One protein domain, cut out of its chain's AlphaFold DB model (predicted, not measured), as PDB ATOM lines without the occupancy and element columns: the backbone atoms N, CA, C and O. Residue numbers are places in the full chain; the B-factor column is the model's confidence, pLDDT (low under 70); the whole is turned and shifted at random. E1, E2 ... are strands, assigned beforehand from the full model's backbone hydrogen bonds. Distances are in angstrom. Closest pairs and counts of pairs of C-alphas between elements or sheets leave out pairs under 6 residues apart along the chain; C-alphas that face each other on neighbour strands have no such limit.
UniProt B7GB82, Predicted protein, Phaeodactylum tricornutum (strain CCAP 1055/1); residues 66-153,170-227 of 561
ATOM      1  N   GLU A  66     -34.771 -14.720  48.009       54.38
ATOM      2  CA  GLU A  66     -33.798 -13.701  47.584       54.38
ATOM      3  C   GLU A  66     -33.711 -13.519  46.059       54.38
ATOM      4  O   GLU A  66     -33.445 -12.410  45.597       54.38
ATOM      5  N   SER A  67     -34.025 -14.541  45.254       60.50
ATOM      6  CA  SER A  67     -34.068 -14.394  43.793       60.50
ATOM      7  C   SER A  67     -35.259 -13.552  43.312       60.50
ATOM      8  O   SER A  67     -35.239 -13.081  42.174       60.50
ATOM      9  N   LEU A  68     -36.305 -13.386  44.135       66.88
ATOM     10  CA  LEU A  68     -37.489 -12.577  43.812       66.88
ATOM     11  C   LEU A  68     -37.278 -11.093  44.130       66.88
ATOM     12  O   LEU A  68     -37.843 -10.246  43.456       66.88
ATOM     13  N   LEU A  69     -36.430 -10.761  45.105       80.75
ATOM     14  CA  LEU A  69     -36.142  -9.370  45.478       80.75
ATOM     15  C   LEU A  69     -34.967  -8.757  44.701       80.75
ATOM     16  O   LEU A  69     -34.593  -7.617  44.951       80.75
ATOM     17  N   SER A  70     -34.394  -9.468  43.728       86.25
ATOM     18  CA  SER A  70     -33.331  -8.918  42.885       86.25
ATOM     19  C   SER A  70     -33.889  -8.038  41.763       86.25
ATOM     20  O   SER A  70     -34.844  -8.404  41.068       86.25
ATOM     21  N   LEU A  71     -33.259  -6.887  41.548       85.62
ATOM     22  CA  LEU A  71     -33.521  -6.010  40.410       85.62
ATOM     23  C   LEU A  71     -32.970  -6.606  39.116       85.62
ATOM     24  O   LEU A  71     -31.884  -7.186  39.097       85.62
ATOM     25  N   ARG A  72     -33.725  -6.425  38.035       81.88
ATOM     26  CA  ARG A  72     -33.391  -6.826  36.666       81.88
ATOM     27  C   ARG A  72     -33.157  -5.599  35.792       81.88
ATOM     28  O   ARG A  72     -33.522  -4.479  36.151       81.88
ATOM     29  N   VAL A  73     -32.549  -5.807  34.625       75.06
ATOM     30  CA  VAL A  73     -32.395  -4.748  33.617       75.06
ATOM     31  C   VAL A  73     -33.768  -4.170  33.268       75.06
ATOM     32  O   VAL A  73     -34.663  -4.903  32.856       75.06
ATOM     33  N   GLY A  74     -33.920  -2.856  33.441       70.38
ATOM     34  CA  GLY A  74     -35.173  -2.130  33.209       70.38
ATOM     35  C   GLY A  74     -36.043  -1.897  34.450       70.38
ATOM     36  O   GLY A  74     -36.939  -1.060  34.374       70.38
ATOM     37  N   ASP A  75     -35.766  -2.549  35.588       71.75
ATOM     38  CA  ASP A  75     -36.521  -2.330  36.839       71.75
ATOM     39  C   ASP A  75     -36.289  -0.923  37.409       71.75
ATOM     40  O   ASP A  75     -37.179  -0.319  38.009       71.75
ATOM     41  N   LEU A  76     -35.080  -0.389  37.222       72.50
ATOM     42  CA  LEU A  76     -34.739   0.983  37.570       72.50
ATOM     43  C   LEU A  76     -34.674   1.849  36.318       72.50
ATOM     44  O   LEU A  76     -34.229   1.381  35.265       72.50
ATOM     45  N   PRO A  77     -34.996   3.147  36.429       63.19
ATOM     46  CA  PRO A  77     -34.664   4.060  35.358       63.19
ATOM     47  C   PRO A  77     -33.146   4.082  35.155       63.19
ATOM     48  O   PRO A  77     -32.356   4.168  36.108       63.19
ATOM     49  N   GLY A  78     -32.725   3.953  33.898       56.91
ATOM     50  CA  GLY A  78     -31.324   4.102  33.528       56.91
ATOM     51  C   GLY A  78     -30.813   5.509  33.858       56.91
ATOM     52  O   GLY A  78     -31.581   6.468  33.874       56.91
ATOM     53  N   TYR A  79     -29.493   5.657  34.013       59.81
ATOM     54  CA  TYR A  79     -28.790   6.960  33.943       59.81
ATOM     55  C   TYR A  79     -29.047   7.703  32.617       59.81
ATOM     56  O   TYR A  79     -28.745   8.878  32.434       59.81
ATOM     57  N   THR A  80     -29.602   6.973  31.662       51.81
ATOM     58  CA  THR A  80     -29.880   7.318  30.287       51.81
ATOM     59  C   THR A  80     -31.189   8.105  30.149       51.81
ATOM     60  O   THR A  80     -32.203   7.563  29.709       51.81
ATOM     61  N   GLY A  81     -31.179   9.385  30.525       48.81
ATOM     62  CA  GLY A  81     -32.265  10.336  30.243       48.81
ATOM     63  C   GLY A  81     -32.223  10.902  28.819       48.81
ATOM     64  O   GLY A  81     -31.154  11.090  28.241       48.81
ATOM     65  N   TRP A  82     -33.393  11.180  28.240       46.19
ATOM     66  CA  TRP A  82     -33.609  11.390  26.800       46.19
ATOM     67  C   TRP A  82     -33.472  12.848  26.327       46.19
ATOM     68  O   TRP A  82     -34.417  13.440  25.811       46.19
ATOM     69  N   ALA A  83     -32.268  13.405  26.449       47.56
ATOM     70  CA  ALA A  83     -31.785  14.496  25.600       47.56
ATOM     71  C   ALA A  83     -30.262  14.387  25.524       47.56
ATOM     72  O   ALA A  83     -29.580  14.563  26.530       47.56
ATOM     73  N   ARG A  84     -29.739  14.036  24.348       64.69
ATOM     74  CA  ARG A  84     -28.315  13.769  24.149       64.69
ATOM     75  C   ARG A  84     -27.815  14.480  22.894       64.69
ATOM     76  O   ARG A  84     -28.581  14.579  21.929       64.69
ATOM     77  N   PRO A  85     -26.563  14.962  22.875       65.56
ATOM     78  CA  PRO A  85     -25.985  15.510  21.657       65.56
ATOM     79  C   PRO A  85     -25.941  14.430  20.569       65.56
ATOM     80  O   PRO A  85     -25.611  13.283  20.841       65.56
ATOM     81  N   VAL A  86     -26.226  14.800  19.316       66.44
ATOM     82  CA  VAL A  86     -26.192  13.865  18.169       66.44
ATOM     83  C   VAL A  86     -24.813  13.202  18.013       66.44
ATOM     84  O   VAL A  86     -24.716  12.075  17.537       66.44
ATOM     85  N   GLY A  87     -23.746  13.891  18.430       76.19
ATOM     86  CA  GLY A  87     -22.393  13.349  18.497       76.19
ATOM     87  C   GLY A  87     -21.979  13.007  19.928       76.19
ATOM     88  O   GLY A  87     -22.091  13.840  20.822       76.19
ATOM     89  N   THR A  88     -21.425  11.810  20.116       84.56
ATOM     90  CA  THR A  88     -20.858  11.308  21.377       84.56
ATOM     91  C   THR A  88     -19.636  10.443  21.080       84.56
ATOM     92  O   THR A  88     -19.529   9.877  19.987       84.56
ATOM     93  N   LEU A  89     -18.717  10.319  22.043       87.88
ATOM     94  CA  LEU A  89     -17.634   9.337  21.942       87.88
ATOM     95  C   LEU A  89     -17.994   7.964  22.521       87.88
ATOM     96  O   LEU A  89     -17.176   7.058  22.415       87.88
ATOM     97  N   SER A  90     -19.190   7.771  23.085       88.31
ATOM     98  CA  SER A  90     -19.580   6.516  23.751       88.31
ATOM     99  C   SER A  90     -19.321   5.237  22.933       88.31
ATOM    100  O   SER A  90     -18.737   4.311  23.496       88.31
ATOM    101  N   PRO A  91     -19.590   5.170  21.607       88.31
ATOM    102  CA  PRO A  91     -19.293   3.976  20.799       88.31
ATOM    103  C   PRO A  91     -17.816   3.539  20.782       88.31
ATOM    104  O   PRO A  91     -17.518   2.386  20.455       88.31
ATOM    105  N   TYR A  92     -16.910   4.463  21.113       90.50
ATOM    106  CA  TYR A  92     -15.461   4.271  21.142       90.50
ATOM    107  C   TYR A  92     -14.933   3.872  22.522       90.50
ATOM    108  O   TYR A  92     -13.773   3.479  22.632       90.50
ATOM    109  N   PHE A  93     -15.756   3.962  23.570       91.38
ATOM    110  CA  PHE A  93     -15.433   3.440  24.893       91.38
ATOM    111  C   PHE A  93     -15.873   1.981  24.967       91.38
ATOM    112  O   PHE A  93     -17.064   1.686  24.948       91.38
ATOM    113  N   ARG A  94     -14.905   1.070  25.041       91.31
ATOM    114  CA  ARG A  94     -15.144  -0.375  25.077       91.31
ATOM    115  C   ARG A  94     -14.533  -0.995  26.313       91.31
ATOM    116  O   ARG A  94     -13.517  -0.511  26.817       91.31
ATOM    117  N   GLN A  95     -15.142  -2.071  26.784       90.62
ATOM    118  CA  GLN A  95     -14.505  -2.955  27.737       90.62
ATOM    119  C   GLN A  95     -13.235  -3.530  27.104       90.62
ATOM    120  O   GLN A  95     -13.226  -3.970  25.955       90.62
ATOM    121  N   VAL A  96     -12.154  -3.534  27.871       87.50
ATOM    122  CA  VAL A  96     -10.911  -4.214  27.508       87.50
ATOM    123  C   VAL A  96     -10.536  -5.188  28.615       87.50
ATOM    124  O   VAL A  96     -10.976  -5.045  29.760       87.50
ATOM    125  N   SER A  97      -9.724  -6.187  28.277       76.38
ATOM    126  CA  SER A  97      -9.169  -7.114  29.261       76.38
ATOM    127  C   SER A  97      -8.464  -6.370  30.403       76.38
ATOM    128  O   SER A  97      -8.024  -5.224  30.247       76.38
ATOM    129  N   ASP A  98      -8.355  -7.020  31.567       68.25
ATOM    130  CA  ASP A  98      -7.675  -6.437  32.725       68.25
ATOM    131  C   ASP A  98      -6.200  -6.091  32.413       68.25
ATOM    132  O   ASP A  98      -5.673  -6.384  31.338       68.25
ATOM    133  N   ALA A  99      -5.488  -5.471  33.360       55.25
ATOM    134  CA  ALA A  99      -4.073  -5.114  33.180       55.25
ATOM    135  C   ALA A  99      -3.149  -6.288  32.794       55.25
ATOM    136  O   ALA A  99      -2.025  -6.047  32.361       55.25
ATOM    137  N   HIS A 100      -3.613  -7.529  32.947       60.56
ATOM    138  CA  HIS A 100      -2.889  -8.758  32.649       60.56
ATOM    139  C   HIS A 100      -3.448  -9.472  31.408       60.56
ATOM    140  O   HIS A 100      -3.123 -10.635  31.178       60.56
ATOM    141  N   GLY A 101      -4.312  -8.815  30.624       63.09
ATOM    142  CA  GLY A 101      -4.925  -9.395  29.432       63.09
ATOM    143  C   GLY A 101      -5.996 -10.447  29.727       63.09
ATOM    144  O   GLY A 101      -6.465 -11.105  28.801       63.09
ATOM    145  N   ARG A 102      -6.422 -10.606  30.987       67.38
ATOM    146  CA  ARG A 102      -7.425 -11.609  31.359       67.38
ATOM    147  C   ARG A 102      -8.838 -11.081  31.104       67.38
ATOM    148  O   ARG A 102      -9.093  -9.895  31.347       67.38
ATOM    149  N   PRO A 103      -9.767 -11.948  30.661       69.81
ATOM    150  CA  PRO A 103     -11.171 -11.584  30.569       69.81
ATOM    151  C   PRO A 103     -11.677 -11.140  31.943       69.81
ATOM    152  O   PRO A 103     -11.281 -11.682  32.982       69.81
ATOM    153  N   THR A 104     -12.540 -10.126  31.952       76.00
ATOM    154  CA  THR A 104     -13.172  -9.655  33.182       76.00
ATOM    155  C   THR A 104     -13.949 -10.802  33.806       76.00
ATOM    156  O   THR A 104     -14.825 -11.387  33.174       76.00
ATOM    157  N   ARG A 105     -13.617 -11.136  35.054       78.31
ATOM    158  CA  ARG A 105     -14.332 -12.177  35.792       78.31
ATOM    159  C   ARG A 105     -15.775 -11.737  35.995       78.31
ATOM    160  O   ARG A 105     -16.012 -10.647  36.506       78.31
ATOM    161  N   THR A 106     -16.714 -12.593  35.626       83.19
ATOM    162  CA  THR A 106     -18.147 -12.398  35.873       83.19
ATOM    163  C   THR A 106     -18.606 -13.064  37.164       83.19
ATOM    164  O   THR A 106     -19.745 -12.865  37.553       83.19
ATOM    165  N   ILE A 107     -17.728 -13.811  37.840       87.44
ATOM    166  CA  ILE A 107     -17.977 -14.425  39.145       87.44
ATOM    167  C   ILE A 107     -17.022 -13.799  40.164       87.44
ATOM    168  O   ILE A 107     -15.800 -13.783  39.957       87.44
ATOM    169  N   VAL A 108     -17.576 -13.251  41.243       91.00
ATOM    170  CA  VAL A 108     -16.839 -12.568  42.315       91.00
ATOM    171  C   VAL A 108     -17.380 -12.945  43.681       91.00
ATOM    172  O   VAL A 108     -18.469 -13.473  43.788       91.00
ATOM    173  N   THR A 109     -16.640 -12.634  44.738       91.44
ATOM    174  CA  THR A 109     -17.073 -12.874  46.119       91.44
ATOM    175  C   THR A 109     -17.581 -11.581  46.751       91.44
ATOM    176  O   THR A 109     -16.985 -10.520  46.526       91.44
ATOM    177  N   VAL A 110     -18.614 -11.673  47.592       91.44
ATOM    178  CA  VAL A 110     -19.091 -10.561  48.436       91.44
ATOM    179  C   VAL A 110     -17.930  -9.844  49.138       91.44
ATOM    180  O   VAL A 110     -16.977 -10.459  49.621       91.44
ATOM    181  N   GLY A 111     -18.007  -8.515  49.184       89.94
ATOM    182  CA  GLY A 111     -17.058  -7.640  49.873       89.94
ATOM    183  C   GLY A 111     -15.726  -7.434  49.149       89.94
ATOM    184  O   GLY A 111     -14.938  -6.585  49.569       89.94
ATOM    185  N   ARG A 112     -15.456  -8.157  48.052       91.06
ATOM    186  CA  ARG A 112     -14.253  -7.938  47.239       91.06
ATOM    187  C   ARG A 112     -14.485  -6.850  46.196       91.06
ATOM    188  O   ARG A 112     -15.577  -6.708  45.651       91.06
ATOM    189  N   VAL A 113     -13.423  -6.103  45.901       92.50
ATOM    190  CA  VAL A 113     -13.417  -5.141  44.796       92.50
ATOM    191  C   VAL A 113     -13.412  -5.915  43.483       92.50
ATOM    192  O   VAL A 113     -12.469  -6.654  43.186       92.50
ATOM    193  N   TRP A 114     -14.461  -5.734  42.696       93.88
ATOM    194  CA  TRP A 114     -14.509  -6.129  41.300       93.88
ATOM    195  C   TRP A 114     -14.067  -4.961  40.428       93.88
ATOM    196  O   TRP A 114     -14.504  -3.830  40.643       93.88
ATOM    197  N   THR A 115     -13.227  -5.247  39.436       92.94
ATOM    198  CA  THR A 115     -12.692  -4.238  38.523       92.94
ATOM    199  C   THR A 115     -12.940  -4.648  37.081       92.94
ATOM    200  O   THR A 115     -12.544  -5.741  36.670       92.94
ATOM    201  N   VAL A 116     -13.521  -3.742  36.294       91.88
ATOM    202  CA  VAL A 116     -13.582  -3.834  34.832       91.88
ATOM    203  C   VAL A 116     -12.871  -2.636  34.220       91.88
ATOM    204  O   VAL A 116     -12.988  -1.515  34.709       91.88
ATOM    205  N   ARG A 117     -12.101  -2.869  33.158       92.00
ATOM    206  CA  ARG A 117     -11.373  -1.808  32.470       92.00
ATOM    207  C   ARG A 117     -12.128  -1.371  31.227       92.00
ATOM    208  O   ARG A 117     -12.538  -2.199  30.420       92.00
ATOM    209  N   VAL A 118     -12.254  -0.064  31.058       91.75
ATOM    210  CA  VAL A 118     -12.825   0.577  29.874       91.75
ATOM    211  C   VAL A 118     -11.741   1.402  29.190       91.75
ATOM    212  O   VAL A 118     -10.962   2.075  29.865       91.75
ATOM    213  N   ALA A 119     -11.681   1.370  27.862       90.81
ATOM    214  CA  ALA A 119     -10.750   2.168  27.073       90.81
ATOM    215  C   ALA A 119     -11.462   2.927  25.951       90.81
ATOM    216  O   ALA A 119     -12.289   2.353  25.247       90.81
ATOM    217  N   CYS A 120     -11.098   4.197  25.744       89.69
ATOM    218  CA  CYS A 120     -11.469   4.933  24.530       89.69
ATOM    219  C   CYS A 120     -10.487   4.576  23.409       89.69
ATOM    220  O   CYS A 120      -9.297   4.888  23.518       89.69
ATOM    221  N   THR A 121     -10.959   3.943  22.335       86.75
ATOM    222  CA  THR A 121     -10.124   3.526  21.195       86.75
ATOM    223  C   THR A 121     -10.807   3.807  19.856       86.75
ATOM    224  O   THR A 121     -12.019   3.965  19.784       86.75
ATOM    225  N   GLY A 122     -10.034   3.912  18.770       84.25
ATOM    226  CA  GLY A 122     -10.595   4.030  17.416       84.25
ATOM    227  C   GLY A 122     -11.151   5.408  17.029       84.25
ATOM    228  O   GLY A 122     -11.750   5.532  15.966       84.25
ATOM    229  N   HIS A 123     -10.935   6.455  17.836       86.50
ATOM    230  CA  HIS A 123     -11.321   7.828  17.492       86.50
ATOM    231  C   HIS A 123     -10.208   8.837  17.774       86.50
ATOM    232  O   HIS A 123      -9.554   8.785  18.813       86.50
ATOM    233  N   VAL A 124     -10.055   9.842  16.906       83.81
ATOM    234  CA  VAL A 124      -9.013  10.884  17.037       83.81
ATOM    235  C   VAL A 124      -9.147  11.749  18.296       83.81
ATOM    236  O   VAL A 124      -8.210  12.420  18.706       83.81
ATOM    237  N   ARG A 125     -10.320  11.753  18.934       81.69
ATOM    238  CA  ARG A 125     -10.544  12.445  20.218       81.69
ATOM    239  C   ARG A 125     -10.312  11.554  21.443       81.69
ATOM    240  O   ARG A 125     -10.343  12.068  22.555       81.69
ATOM    241  N   CYS A 126     -10.016  10.266  21.256       78.19
ATOM    242  CA  CYS A 126      -9.624   9.367  22.345       78.19
ATOM    243  C   CYS A 126      -8.196   9.618  22.858       78.19
ATOM    244  O   CYS A 126      -7.772   8.946  23.786       78.19
ATOM    245  N   PHE A 127      -7.442  10.574  22.303       65.81
ATOM    246  CA  PHE A 127      -6.077  10.890  22.751       65.81
ATOM    247  C   PHE A 127      -6.014  11.859  23.947       65.81
ATOM    248  O   PHE A 127      -4.933  12.304  24.313       65.81
ATOM    249  N   ARG A 128      -7.146  12.191  24.595       65.69
ATOM    250  CA  ARG A 128      -7.181  13.015  25.832       65.69
ATOM    251  C   ARG A 128      -7.805  12.294  27.025       65.69
ATOM    252  O   ARG A 128      -8.778  12.764  27.616       65.69
ATOM    253  N   PRO A 129      -7.304  11.126  27.413       57.78
ATOM    254  CA  PRO A 129      -8.208  10.120  27.923       57.78
ATOM    255  C   PRO A 129      -8.005   9.949  29.433       57.78
ATOM    256  O   PRO A 129      -8.079   8.880  30.013       57.78
ATOM    257  N   GLN A 130      -7.779  11.089  30.085       64.31
ATOM    258  CA  GLN A 130      -7.811  11.258  31.538       64.31
ATOM    259  C   GLN A 130      -8.919  12.229  31.963       64.31
ATOM    260  O   GLN A 130      -8.957  12.670  33.105       64.31
ATOM    261  N   ARG A 131      -9.802  12.600  31.029       83.56
ATOM    262  CA  ARG A 131     -10.831  13.624  31.242       83.56
ATOM    263  C   ARG A 131     -12.252  13.131  30.995       83.56
ATOM    264  O   ARG A 131     -13.188  13.894  31.202       83.56
ATOM    265  N   ALA A 132     -12.441  11.888  30.556       90.44
ATOM    266  CA  ALA A 132     -13.773  11.313  30.548       90.44
ATOM    267  C   ALA A 132     -14.293  11.118  31.977       90.44
ATOM    268  O   ALA A 132     -13.549  10.714  32.873       90.44
ATOM    269  N   ILE A 133     -15.576  11.398  32.157       91.50
ATOM    270  CA  ILE A 133     -16.333  11.151  33.377       91.50
ATOM    271  C   ILE A 133     -17.328  10.049  33.041       91.50
ATOM    272  O   ILE A 133     -18.092  10.173  32.077       91.50
ATOM    273  N   LEU A 134     -17.295   8.975  33.827       91.44
ATOM    274  CA  LEU A 134     -18.202   7.843  33.703       91.44
ATOM    275  C   LEU A 134     -19.045   7.754  34.976       91.44
ATOM    276  O   LEU A 134     -18.497   7.813  36.077       91.44
ATOM    277  N   ASP A 135     -20.353   7.595  34.827       90.31
ATOM    278  CA  ASP A 135     -21.230   7.212  35.929       90.31
ATOM    279  C   ASP A 135     -21.275   5.687  36.020       90.31
ATOM    280  O   ASP A 135     -21.351   5.002  34.995       90.31
ATOM    281  N   VAL A 136     -21.234   5.152  37.241       91.44
ATOM    282  CA  VAL A 136     -21.210   3.706  37.485       91.44
ATOM    283  C   VAL A 136     -22.240   3.327  38.537       91.44
ATOM    284  O   VAL A 136     -22.239   3.863  39.650       91.44
ATOM    285  N   ARG A 137     -23.061   2.329  38.209       90.62
ATOM    286  CA  ARG A 137     -24.010   1.697  39.133       90.62
ATOM    287  C   ARG A 137     -24.013   0.204  38.934       90.62
ATOM    288  O   ARG A 137     -23.916  -0.267  37.807       90.62
ATOM    289  N   ALA A 138     -24.232  -0.524  40.017       92.94
ATOM    290  CA  ALA A 138     -24.722  -1.885  39.933       92.94
ATOM    291  C   ALA A 138     -26.058  -2.018  40.661       92.94
ATOM    292  O   ALA A 138     -26.266  -1.394  41.704       92.94
ATOM    293  N   TYR A 139     -26.951  -2.830  40.108       91.94
ATOM    294  CA  TYR A 139     -28.235  -3.163  40.717       91.94
ATOM    295  C   TYR A 139     -28.514  -4.660  40.618       91.94
ATOM    296  O   TYR A 139     -28.147  -5.311  39.645       91.94
ATOM    297  N   GLY A 140     -29.150  -5.189  41.653       92.75
ATOM    298  CA  GLY A 140     -29.465  -6.600  41.835       92.75
ATOM    299  C   GLY A 140     -30.226  -6.739  43.157       92.75
ATOM    300  O   GLY A 140     -31.198  -6.006  43.347       92.75
ATOM    301  N   PRO A 141     -29.770  -7.565  44.114       92.88
ATOM    302  CA  PRO A 141     -30.302  -7.589  45.486       92.88
ATOM    303  C   PRO A 141     -30.208  -6.237  46.217       92.88
ATOM    304  O   PRO A 141     -30.980  -5.929  47.128       92.88
ATOM    305  N   SER A 142     -29.251  -5.406  45.808       93.88
ATOM    306  CA  SER A 142     -29.066  -4.038  46.282       93.88
ATOM    307  C   SER A 142     -28.690  -3.120  45.125       93.88
ATOM    308  O   SER A 142     -28.255  -3.583  44.072       93.88
ATOM    309  N   VAL A 143     -28.766  -1.810  45.346       92.38
ATOM    310  CA  VAL A 143     -28.206  -0.801  44.445       92.38
ATOM    311  C   VAL A 143     -26.975  -0.177  45.082       92.38
ATOM    312  O   VAL A 143     -27.024   0.302  46.221       92.38
ATOM    313  N   VAL A 144     -25.870  -0.188  44.342       92.81
ATOM    314  CA  VAL A 144     -24.575   0.343  44.776       92.81
ATOM    315  C   VAL A 144     -23.959   1.233  43.704       92.81
ATOM    316  O   VAL A 144     -24.156   1.025  42.505       92.81
ATOM    317  N   ALA A 145     -23.219   2.244  44.151       91.88
ATOM    318  CA  ALA A 145     -22.413   3.088  43.280       91.88
ATOM    319  C   ALA A 145     -21.056   2.427  43.004       91.88
ATOM    320  O   ALA A 145     -20.522   1.715  43.856       91.88
ATOM    321  N   GLY A 146     -20.493   2.687  41.825       92.50
ATOM    322  CA  GLY A 146     -19.104   2.347  41.520       92.50
ATOM    323  C   GLY A 146     -18.182   3.560  41.558       92.50
ATOM    324  O   GLY A 146     -18.622   4.708  41.557       92.50
ATOM    325  N   MET A 147     -16.882   3.287  41.559       92.62
ATOM    326  CA  MET A 147     -15.826   4.279  41.383       92.62
ATOM    327  C   MET A 147     -15.179   4.130  40.015       92.62
ATOM    328  O   MET A 147     -15.096   3.033  39.466       92.62
ATOM    329  N   VAL A 148     -14.650   5.235  39.504       91.69
ATOM    330  CA  VAL A 148     -13.848   5.255  38.283       91.69
ATOM    331  C   VAL A 148     -12.472   5.771  38.650       91.69
ATOM    332  O   VAL A 148     -12.322   6.910  39.089       91.69
ATOM    333  N   VAL A 149     -11.461   4.934  38.467       88.75
ATOM    334  CA  VAL A 149     -10.068   5.289  38.712       88.75
ATOM    335  C   VAL A 149      -9.368   5.395  37.361       88.75
ATOM    336  O   VAL A 149      -9.338   4.413  36.616       88.75
ATOM    337  N   PRO A 150      -8.786   6.553  37.000       82.69
ATOM    338  CA  PRO A 150      -7.917   6.635  35.833       82.69
ATOM    339  C   PRO A 150      -6.776   5.625  35.985       82.69
ATOM    340  O   PRO A 150      -5.971   5.710  36.919       82.69
ATOM    341  N   SER A 151      -6.711   4.645  35.086       74.94
ATOM    342  CA  SER A 151      -5.692   3.605  35.154       74.94
ATOM    343  C   SER A 151      -4.346   4.219  34.788       74.94
ATOM    344  O   SER A 151      -4.096   4.614  33.646       74.94
ATOM    345  N   ARG A 152      -3.443   4.273  35.771       66.75
ATOM    346  CA  ARG A 152      -2.032   4.593  35.546       66.75
ATOM    347  C   ARG A 152      -1.378   3.381  34.896       66.75
ATOM    348  O   ARG A 152      -0.711   2.598  35.568       66.75
ATOM    349  N   VAL A 153      -1.568   3.203  33.593       57.47
ATOM    350  CA  VAL A 153      -0.751   2.241  32.853       57.47
ATOM    351  C   VAL A 153       0.681   2.772  32.884       57.47
ATOM    352  O   VAL A 153       1.042   3.675  32.131       57.47
ATOM    353  N   PRO A 170      -3.819   5.581  25.143       63.25
ATOM    354  CA  PRO A 170      -5.263   5.416  25.288       63.25
ATOM    355  C   PRO A 170      -5.666   5.580  26.752       63.25
ATOM    356  O   PRO A 170      -4.924   5.200  27.658       63.25
ATOM    357  N   GLY A 171      -6.839   6.144  27.005       76.38
ATOM    358  CA  GLY A 171      -7.283   6.345  28.382       76.38
ATOM    359  C   GLY A 171      -7.990   5.128  28.833       76.38
ATOM    360  O   GLY A 171      -9.064   4.805  28.327       76.38
ATOM    361  N   TYR A 172      -7.341   4.483  29.775       86.56
ATOM    362  CA  TYR A 172      -7.879   3.358  30.480       86.56
ATOM    363  C   TYR A 172      -8.526   3.868  31.762       86.56
ATOM    364  O   TYR A 172      -7.940   4.659  32.506       86.56
ATOM    365  N   TYR A 173      -9.728   3.383  32.020       90.62
ATOM    366  CA  TYR A 173     -10.531   3.689  33.187       90.62
ATOM    367  C   TYR A 173     -10.828   2.374  33.892       90.62
ATOM    368  O   TYR A 173     -11.466   1.495  33.314       90.62
ATOM    369  N   ASP A 174     -10.340   2.229  35.119       92.06
ATOM    370  CA  ASP A 174     -10.668   1.092  35.967       92.06
ATOM    371  C   ASP A 174     -11.952   1.428  36.724       92.06
ATOM    372  O   ASP A 174     -11.971   2.277  37.618       92.06
ATOM    373  N   VAL A 175     -13.039   0.775  36.332       93.75
ATOM    374  CA  VAL A 175     -14.325   0.830  37.019       93.75
ATOM    375  C   VAL A 175     -14.292  -0.184  38.153       93.75
ATOM    376  O   VAL A 175     -14.100  -1.372  37.905       93.75
ATOM    377  N   GLN A 176     -14.467   0.285  39.385       94.75
ATOM    378  CA  GLN A 176     -14.367  -0.516  40.603       94.75
ATOM    379  C   GLN A 176     -15.695  -0.529  41.358       94.75
ATOM    380  O   GLN A 176     -16.281   0.526  41.604       94.75
ATOM    381  N   ILE A 177     -16.159  -1.712  41.754       94.81
ATOM    382  CA  ILE A 177     -17.405  -1.902  42.510       94.81
ATOM    383  C   ILE A 177     -17.145  -2.894  43.640       94.81
ATOM    384  O   ILE A 177     -16.451  -3.890  43.450       94.81
ATOM    385  N   VAL A 178     -17.711  -2.634  44.817       94.31
ATOM    386  CA  VAL A 178     -17.750  -3.600  45.919       94.31
ATOM    387  C   VAL A 178     -19.180  -4.092  46.050       94.31
ATOM    388  O   VAL A 178     -20.080  -3.294  46.302       94.31
ATOM    389  N   PHE A 179     -19.384  -5.396  45.874       94.62
ATOM    390  CA  PHE A 179     -20.700  -6.018  45.985       94.62
ATOM    391  C   PHE A 179     -20.949  -6.482  47.424       94.62
ATOM    392  O   PHE A 179     -20.218  -7.341  47.918       94.62
ATOM    393  N   PRO A 180     -21.931  -5.906  48.125       91.94
ATOM    394  CA  PRO A 180     -22.160  -6.173  49.541       91.94
ATOM    395  C   PRO A 180     -23.097  -7.357  49.812       91.94
ATOM    396  O   PRO A 180     -23.107  -7.848  50.937       91.94
ATOM    397  N   ASP A 181     -23.869  -7.805  48.820       92.31
ATOM    398  CA  ASP A 181     -24.770  -8.955  48.923       92.31
ATOM    399  C   ASP A 181     -24.427  -9.993  47.857       92.31
ATOM    400  O   ASP A 181     -23.918  -9.654  46.787       92.31
ATOM    401  N   ALA A 182     -24.705 -11.259  48.158       92.38
ATOM    402  CA  ALA A 182     -24.623 -12.327  47.175       92.38
ATOM    403  C   ALA A 182     -25.825 -12.258  46.223       92.38
ATOM    404  O   ALA A 182     -26.916 -11.841  46.618       92.38
ATOM    405  N   GLY A 183     -25.636 -12.685  44.978       92.31
ATOM    406  CA  GLY A 183     -26.681 -12.705  43.957       92.31
ATOM    407  C   GLY A 183     -26.208 -12.191  42.604       92.31
ATOM    408  O   GLY A 183     -25.018 -11.992  42.364       92.31
ATOM    409  N   VAL A 184     -27.155 -11.994  41.692       90.69
ATOM    410  CA  VAL A 184     -26.868 -11.509  40.338       90.69
ATOM    411  C   VAL A 184     -27.026  -9.997  40.295       90.69
ATOM    412  O   VAL A 184     -28.085  -9.468  40.623       90.69
ATOM    413  N   TYR A 185     -25.977  -9.311  39.857       93.38
ATOM    414  CA  TYR A 185     -25.970  -7.876  39.617       93.38
ATOM    415  C   TYR A 185     -25.848  -7.568  38.129       93.38
ATOM    416  O   TYR A 185     -25.159  -8.258  37.377       93.38
ATOM    417  N   HIS A 186     -26.455  -6.458  37.734       90.81
ATOM    418  CA  HIS A 186     -26.254  -5.809  36.452       90.81
ATOM    419  C   HIS A 186     -25.495  -4.504  36.677       90.81
ATOM    420  O   HIS A 186     -25.927  -3.644  37.446       90.81
ATOM    421  N   VAL A 187     -24.343  -4.372  36.028       92.06
ATOM    422  CA  VAL A 187     -23.479  -3.195  36.103       92.06
ATOM    423  C   VAL A 187     -23.734  -2.317  34.892       92.06
ATOM    424  O   VAL A 187     -23.621  -2.786  33.767       92.06
ATOM    425  N   GLU A 188     -24.009  -1.039  35.115       89.50
ATOM    426  CA  GLU A 188     -24.102  -0.008  34.086       89.50
ATOM    427  C   GLU A 188     -22.921   0.950  34.202       89.50
ATOM    428  O   GLU A 188     -22.599   1.436  35.289       89.50
ATOM    429  N   VAL A 189     -22.308   1.250  33.058       91.00
ATOM    430  CA  VAL A 189     -21.318   2.317  32.921       91.00
ATOM    431  C   VAL A 189     -21.814   3.270  31.847       91.00
ATOM    432  O   VAL A 189     -22.067   2.865  30.711       91.00
ATOM    433  N   VAL A 190     -21.982   4.536  32.216       88.25
ATOM    434  CA  VAL A 190     -22.530   5.576  31.344       88.25
ATOM    435  C   VAL A 190     -21.490   6.656  31.121       88.25
ATOM    436  O   VAL A 190     -20.932   7.199  32.069       88.25
ATOM    437  N   LEU A 191     -21.242   6.994  29.858       89.69
ATOM    438  CA  LEU A 191     -20.411   8.133  29.506       89.69
ATOM    439  C   LEU A 191     -21.170   9.426  29.805       89.69
ATOM    440  O   LEU A 191     -22.102   9.780  29.082       89.69
ATOM    441  N   ALA A 192     -20.758  10.129  30.858       88.56
ATOM    442  CA  ALA A 192     -21.315  11.428  31.217       88.56
ATOM    443  C   ALA A 192     -20.691  12.542  30.370       88.56
ATOM    444  O   ALA A 192     -21.406  13.365  29.805       88.56
ATOM    445  N   PHE A 193     -19.360  12.543  30.254       89.00
ATOM    446  CA  PHE A 193     -18.602  13.501  29.449       89.00
ATOM    447  C   PHE A 193     -17.360  12.811  28.904       89.00
ATOM    448  O   PHE A 193     -16.616  12.215  29.674       89.00
ATOM    449  N   SER A 194     -17.082  12.919  27.611       89.06
ATOM    450  CA  SER A 194     -15.915  12.287  26.992       89.06
ATOM    451  C   SER A 194     -14.622  13.072  27.180       89.06
ATOM    452  O   SER A 194     -13.533  12.526  27.022       89.06
ATOM    453  N   ASN A 195     -14.731  14.373  27.453       87.56
ATOM    454  CA  ASN A 195     -13.602  15.285  27.597       87.56
ATOM    455  C   ASN A 195     -13.988  16.464  28.503       87.56
ATOM    456  O   ASN A 195     -14.190  17.587  28.036       87.56
ATOM    457  N   ALA A 196     -14.137  16.194  29.798       89.69
ATOM    458  CA  ALA A 196     -14.440  17.215  30.789       89.69
ATOM    459  C   ALA A 196     -13.227  18.142  31.030       89.69
ATOM    460  O   ALA A 196     -12.100  17.666  31.185       89.69
ATOM    461  N   PRO A 197     -13.416  19.470  31.080       91.00
ATOM    462  CA  PRO A 197     -12.402  20.392  31.587       91.00
ATOM    463  C   PRO A 197     -12.036  20.074  33.039       91.00
ATOM    464  O   PRO A 197     -12.865  19.555  33.786       91.00
ATOM    465  N   ALA A 198     -10.811  20.402  33.455       89.62
ATOM    466  CA  ALA A 198     -10.440  20.251  34.857       89.62
ATOM    467  C   ALA A 198     -11.209  21.251  35.738       89.62
ATOM    468  O   ALA A 198     -11.568  22.347  35.305       89.62
ATOM    469  N   TRP A 199     -11.451  20.897  36.999       88.50
ATOM    470  CA  TRP A 199     -12.276  21.713  37.903       88.50
ATOM    471  C   TRP A 199     -11.685  23.091  38.211       88.50
ATOM    472  O   TRP A 199     -12.423  24.048  38.427       88.50
ATOM    473  N   ASN A 200     -10.359  23.215  38.167       91.31
ATOM    474  CA  ASN A 200      -9.651  24.486  38.309       91.31
ATOM    475  C   ASN A 200      -9.716  25.377  37.053       91.31
ATOM    476  O   ASN A 200      -9.306  26.532  37.120       91.31
ATOM    477  N   GLU A 201     -10.238  24.877  35.928       92.94
ATOM    478  CA  GLU A 201     -10.492  25.676  34.720       92.94
ATOM    479  C   GLU A 201     -11.836  26.426  34.801       92.94
ATOM    480  O   GLU A 201     -12.116  27.287  33.968       92.94
ATOM    481  N   PHE A 202     -12.687  26.120  35.791       92.88
ATOM    482  CA  PHE A 202     -13.980  26.781  35.959       92.88
ATOM    483  C   PHE A 202     -13.869  28.112  36.727       92.88
ATOM    484  O   PHE A 202     -13.126  28.189  37.705       92.88
ATOM    485  N   PRO A 203     -14.674  29.136  36.376       92.50
ATOM    486  CA  PRO A 203     -15.641  29.142  35.277       92.50
ATOM    487  C   PRO A 203     -14.958  29.200  33.900       92.50
ATOM    488  O   PRO A 203     -14.036  29.983  33.690       92.50
ATOM    489  N   LEU A 204     -15.447  28.406  32.943       91.38
ATOM    490  CA  LEU A 204     -14.850  28.334  31.605       91.38
ATOM    491  C   LEU A 204     -15.046  29.643  30.830       91.38
ATOM    492  O   LEU A 204     -16.138  30.218  30.827       91.38
ATOM    493  N   ALA A 205     -14.014  30.055  30.090       88.94
ATOM    494  CA  ALA A 205     -14.121  31.138  29.109       88.94
ATOM    495  C   ALA A 205     -14.991  30.737  27.896       88.94
ATOM    496  O   ALA A 205     -15.675  31.571  27.304       88.94
ATOM    497  N   GLY A 206     -14.967  29.448  27.535       89.31
ATOM    498  CA  GLY A 206     -15.696  28.864  26.408       89.31
ATOM    499  C   GLY A 206     -17.057  28.251  26.778       89.31
ATOM    500  O   GLY A 206     -17.561  28.448  27.887       89.31
ATOM    501  N   PRO A 207     -17.720  27.547  25.839       89.19
ATOM    502  CA  PRO A 207     -18.924  26.767  26.136       89.19
ATOM    503  C   PRO A 207     -18.641  25.673  27.172       89.19
ATOM    504  O   PRO A 207     -17.559  25.089  27.199       89.19
ATOM    505  N   GLU A 208     -19.627  25.412  28.028       89.38
ATOM    506  CA  GLU A 208     -19.614  24.260  28.932       89.38
ATOM    507  C   GLU A 208     -19.945  23.004  28.116       89.38
ATOM    508  O   GLU A 208     -20.812  23.089  27.245       89.38
ATOM    509  N   PRO A 209     -19.265  21.864  28.337       87.12
ATOM    510  CA  PRO A 209     -19.603  20.641  27.624       87.12
ATOM    511  C   PRO A 209     -20.984  20.151  28.060       87.12
ATOM    512  O   PRO A 209     -21.334  20.239  29.243       87.12
ATOM    513  N   ASP A 210     -21.733  19.624  27.098       82.81
ATOM    514  CA  ASP A 210     -23.037  19.017  27.327       82.81
ATOM    515  C   ASP A 210     -22.891  17.575  27.825       82.81
ATOM    516  O   ASP A 210     -22.007  16.840  27.383       82.81
ATOM    517  N   TYR A 211     -23.776  17.173  28.736       83.88
ATOM    518  CA  TYR A 211     -23.901  15.792  29.198       83.88
ATOM    519  C   TYR A 211     -24.263  14.859  28.043       83.88
ATOM    520  O   TYR A 211     -25.195  15.118  27.279       83.88
ATOM    521  N   GLU A 212     -23.533  13.754  27.951       82.81
ATOM    522  CA  GLU A 212     -23.695  12.740  26.917       82.81
ATOM    523  C   GLU A 212     -24.716  11.676  27.337       82.81
ATOM    524  O   GLU A 212     -25.635  11.370  26.580       82.81
ATOM    525  N   GLY A 213     -24.594  11.130  28.548       78.88
ATOM    526  CA  GLY A 213     -25.570  10.205  29.133       78.88
ATOM    527  C   GLY A 213     -25.768   8.896  28.367       78.88
ATOM    528  O   GLY A 213     -26.846   8.300  28.456       78.88
ATOM    529  N   TYR A 214     -24.779   8.447  27.585       78.94
ATOM    530  CA  TYR A 214     -24.850   7.214  26.792       78.94
ATOM    531  C   TYR A 214     -24.298   6.019  27.570       78.94
ATOM    532  O   TYR A 214     -23.132   6.025  27.961       78.94
ATOM    533  N   LEU A 215     -25.111   4.971  27.724       82.62
ATOM    534  CA  LEU A 215     -24.632   3.658  28.156       82.62
ATOM    535  C   LEU A 215     -23.532   3.182  27.205       82.62
ATOM    536  O   LEU A 215     -23.659   3.344  25.987       82.62
ATOM    537  N   LEU A 216     -22.447   2.652  27.764       87.44
ATOM    538  CA  LEU A 216     -21.358   2.115  26.962       87.44
ATOM    539  C   LEU A 216     -21.808   0.843  26.215       87.44
ATOM    540  O   LEU A 216     -22.590   0.075  26.768       87.44
ATOM    541  N   PRO A 217     -21.313   0.585  24.990       83.62
ATOM    542  CA  PRO A 217     -21.791  -0.508  24.136       83.62
ATOM    543  C   PRO A 217     -21.758  -1.915  24.744       83.62
ATOM    544  O   PRO A 217     -22.590  -2.742  24.388       83.62
ATOM    545  N   ASP A 218     -20.800  -2.188  25.629       85.31
ATOM    546  CA  ASP A 218     -20.591  -3.521  26.207       85.31
ATOM    547  C   ASP A 218     -21.327  -3.689  27.557       85.31
ATOM    548  O   ASP A 218     -21.084  -4.638  28.296       85.31
ATOM    549  N   PHE A 219     -22.221  -2.750  27.897       86.94
ATOM    550  CA  PHE A 219     -22.978  -2.702  29.149       86.94
ATOM    551  C   PHE A 219     -24.502  -2.743  28.879       86.94
ATOM    552  O   PHE A 219     -24.949  -2.270  27.834       86.94
ATOM    553  N   PRO A 220     -25.324  -3.270  29.813       87.94
ATOM    554  CA  PRO A 220     -24.949  -3.696  31.156       87.94
ATOM    555  C   PRO A 220     -24.217  -5.045  31.198       87.94
ATOM    556  O   PRO A 220     -24.567  -5.978  30.481       87.94
ATOM    557  N   LEU A 221     -23.227  -5.160  32.087       89.00
ATOM    558  CA  LEU A 221     -22.547  -6.428  32.365       89.00
ATOM    559  C   LEU A 221     -23.277  -7.191  33.466       89.00
ATOM    560  O   LEU A 221     -23.678  -6.601  34.465       89.00
ATOM    561  N   THR A 222     -23.408  -8.506  33.310       89.12
ATOM    562  CA  THR A 222     -23.964  -9.372  34.359       89.12
ATOM    563  C   THR A 222     -22.833  -9.958  35.200       89.12
ATOM    564  O   THR A 222     -21.900 -10.555  34.662       89.12
ATOM    565  N   VAL A 223     -22.924  -9.782  36.516       92.19
ATOM    566  CA  VAL A 223     -21.946 -10.253  37.501       92.19
ATOM    567  C   VAL A 223     -22.664 -11.125  38.527       92.19
ATOM    568  O   VAL A 223     -23.635 -10.698  39.144       92.19
ATOM    569  N   VAL A 224     -22.183 -12.348  38.711       93.19
ATOM    570  CA  VAL A 224     -22.609 -13.269  39.764       93.19
ATOM    571  C   VAL A 224     -21.709 -13.053  40.975       93.19
ATOM    572  O   VAL A 224     -20.483 -13.120  40.877       93.19
ATOM    573  N   VAL A 225     -22.322 -12.751  42.111       93.50
ATOM    574  CA  VAL A 225     -21.633 -12.513  43.375       93.50
ATOM    575  C   VAL A 225     -21.902 -13.697  44.289       93.50
ATOM    576  O   VAL A 225     -23.005 -13.854  44.811       93.50
ATOM    577  N   ASP A 226     -20.885 -14.524  44.476       91.69
ATOM    578  CA  ASP A 226     -20.912 -15.647  45.394       91.69
ATOM    579  C   ASP A 226     -20.842 -15.149  46.840       91.69
ATOM    580  O   ASP A 226     -20.118 -14.180  47.137       91.69
ATOM    581  N   PRO A 227     -21.549 -15.817  47.768       87.81
ATOM    582  CA  PRO A 227     -21.338 -15.577  49.184       87.81
ATOM    583  C   PRO A 227     -19.862 -15.810  49.521       87.81
ATOM    584  O   PRO A 227     -19.165 -16.588  48.868       87.81
TER     585      PRO A 227
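AT A GLANCE: This is residues 66 to 153 and 170 to 227 of the 561 residues of the protein "Predicted protein" of Phaeodactylum tricornutum (strain CCAP 1055/1) (UniProt B7GB82). With little regular structure, the model is a sandwich of two strongly twisted sheets partly face to face, curled E2 E9 E8 E4 E5, mixed, and antiparallel E1 E3 E7 E6; residues 199 to 207 stick out. The printed part has 146 residues, 54 in nine named strands, E1 to E9 along the chain, and no named helix: all strand. It is compact, radius of gyration of the C-alphas 15.9 A, spanning 52 by 36 by 27 A.

IN THESE COORDINATES: After residues 66 to 92, E1 is 93 to 96, from C-alpha 93 at (-15.433, 3.440, 24.893). E2 is 107 to 109, E3 113 to 120, E4 133 to 139, E5 142 to 145, E6 147 to 150, E7 172 to 178, E8 183 to 193, 31.0 A long, and E9 221 to 226, to C-alpha 226 at (-20.912, -15.647, 45.394).

HOW THE PARTS SIT: Within hydrogen-bond range are N 108 and O 224 of parallel E2 and E9, 2.9 A, and N 116 and O 175 of antiparallel E3 and E7, 2.9 A. E5 runs on into E6 at 31 degrees.

THE WHOLE: Residues 154 to 169 are cut out; C-alphas 153 and 170 are 9.4 A apart. Links E3 to E4 and E8 to E9 are long. In 26 residues, among them 77 to 86, pLDDT is under 70.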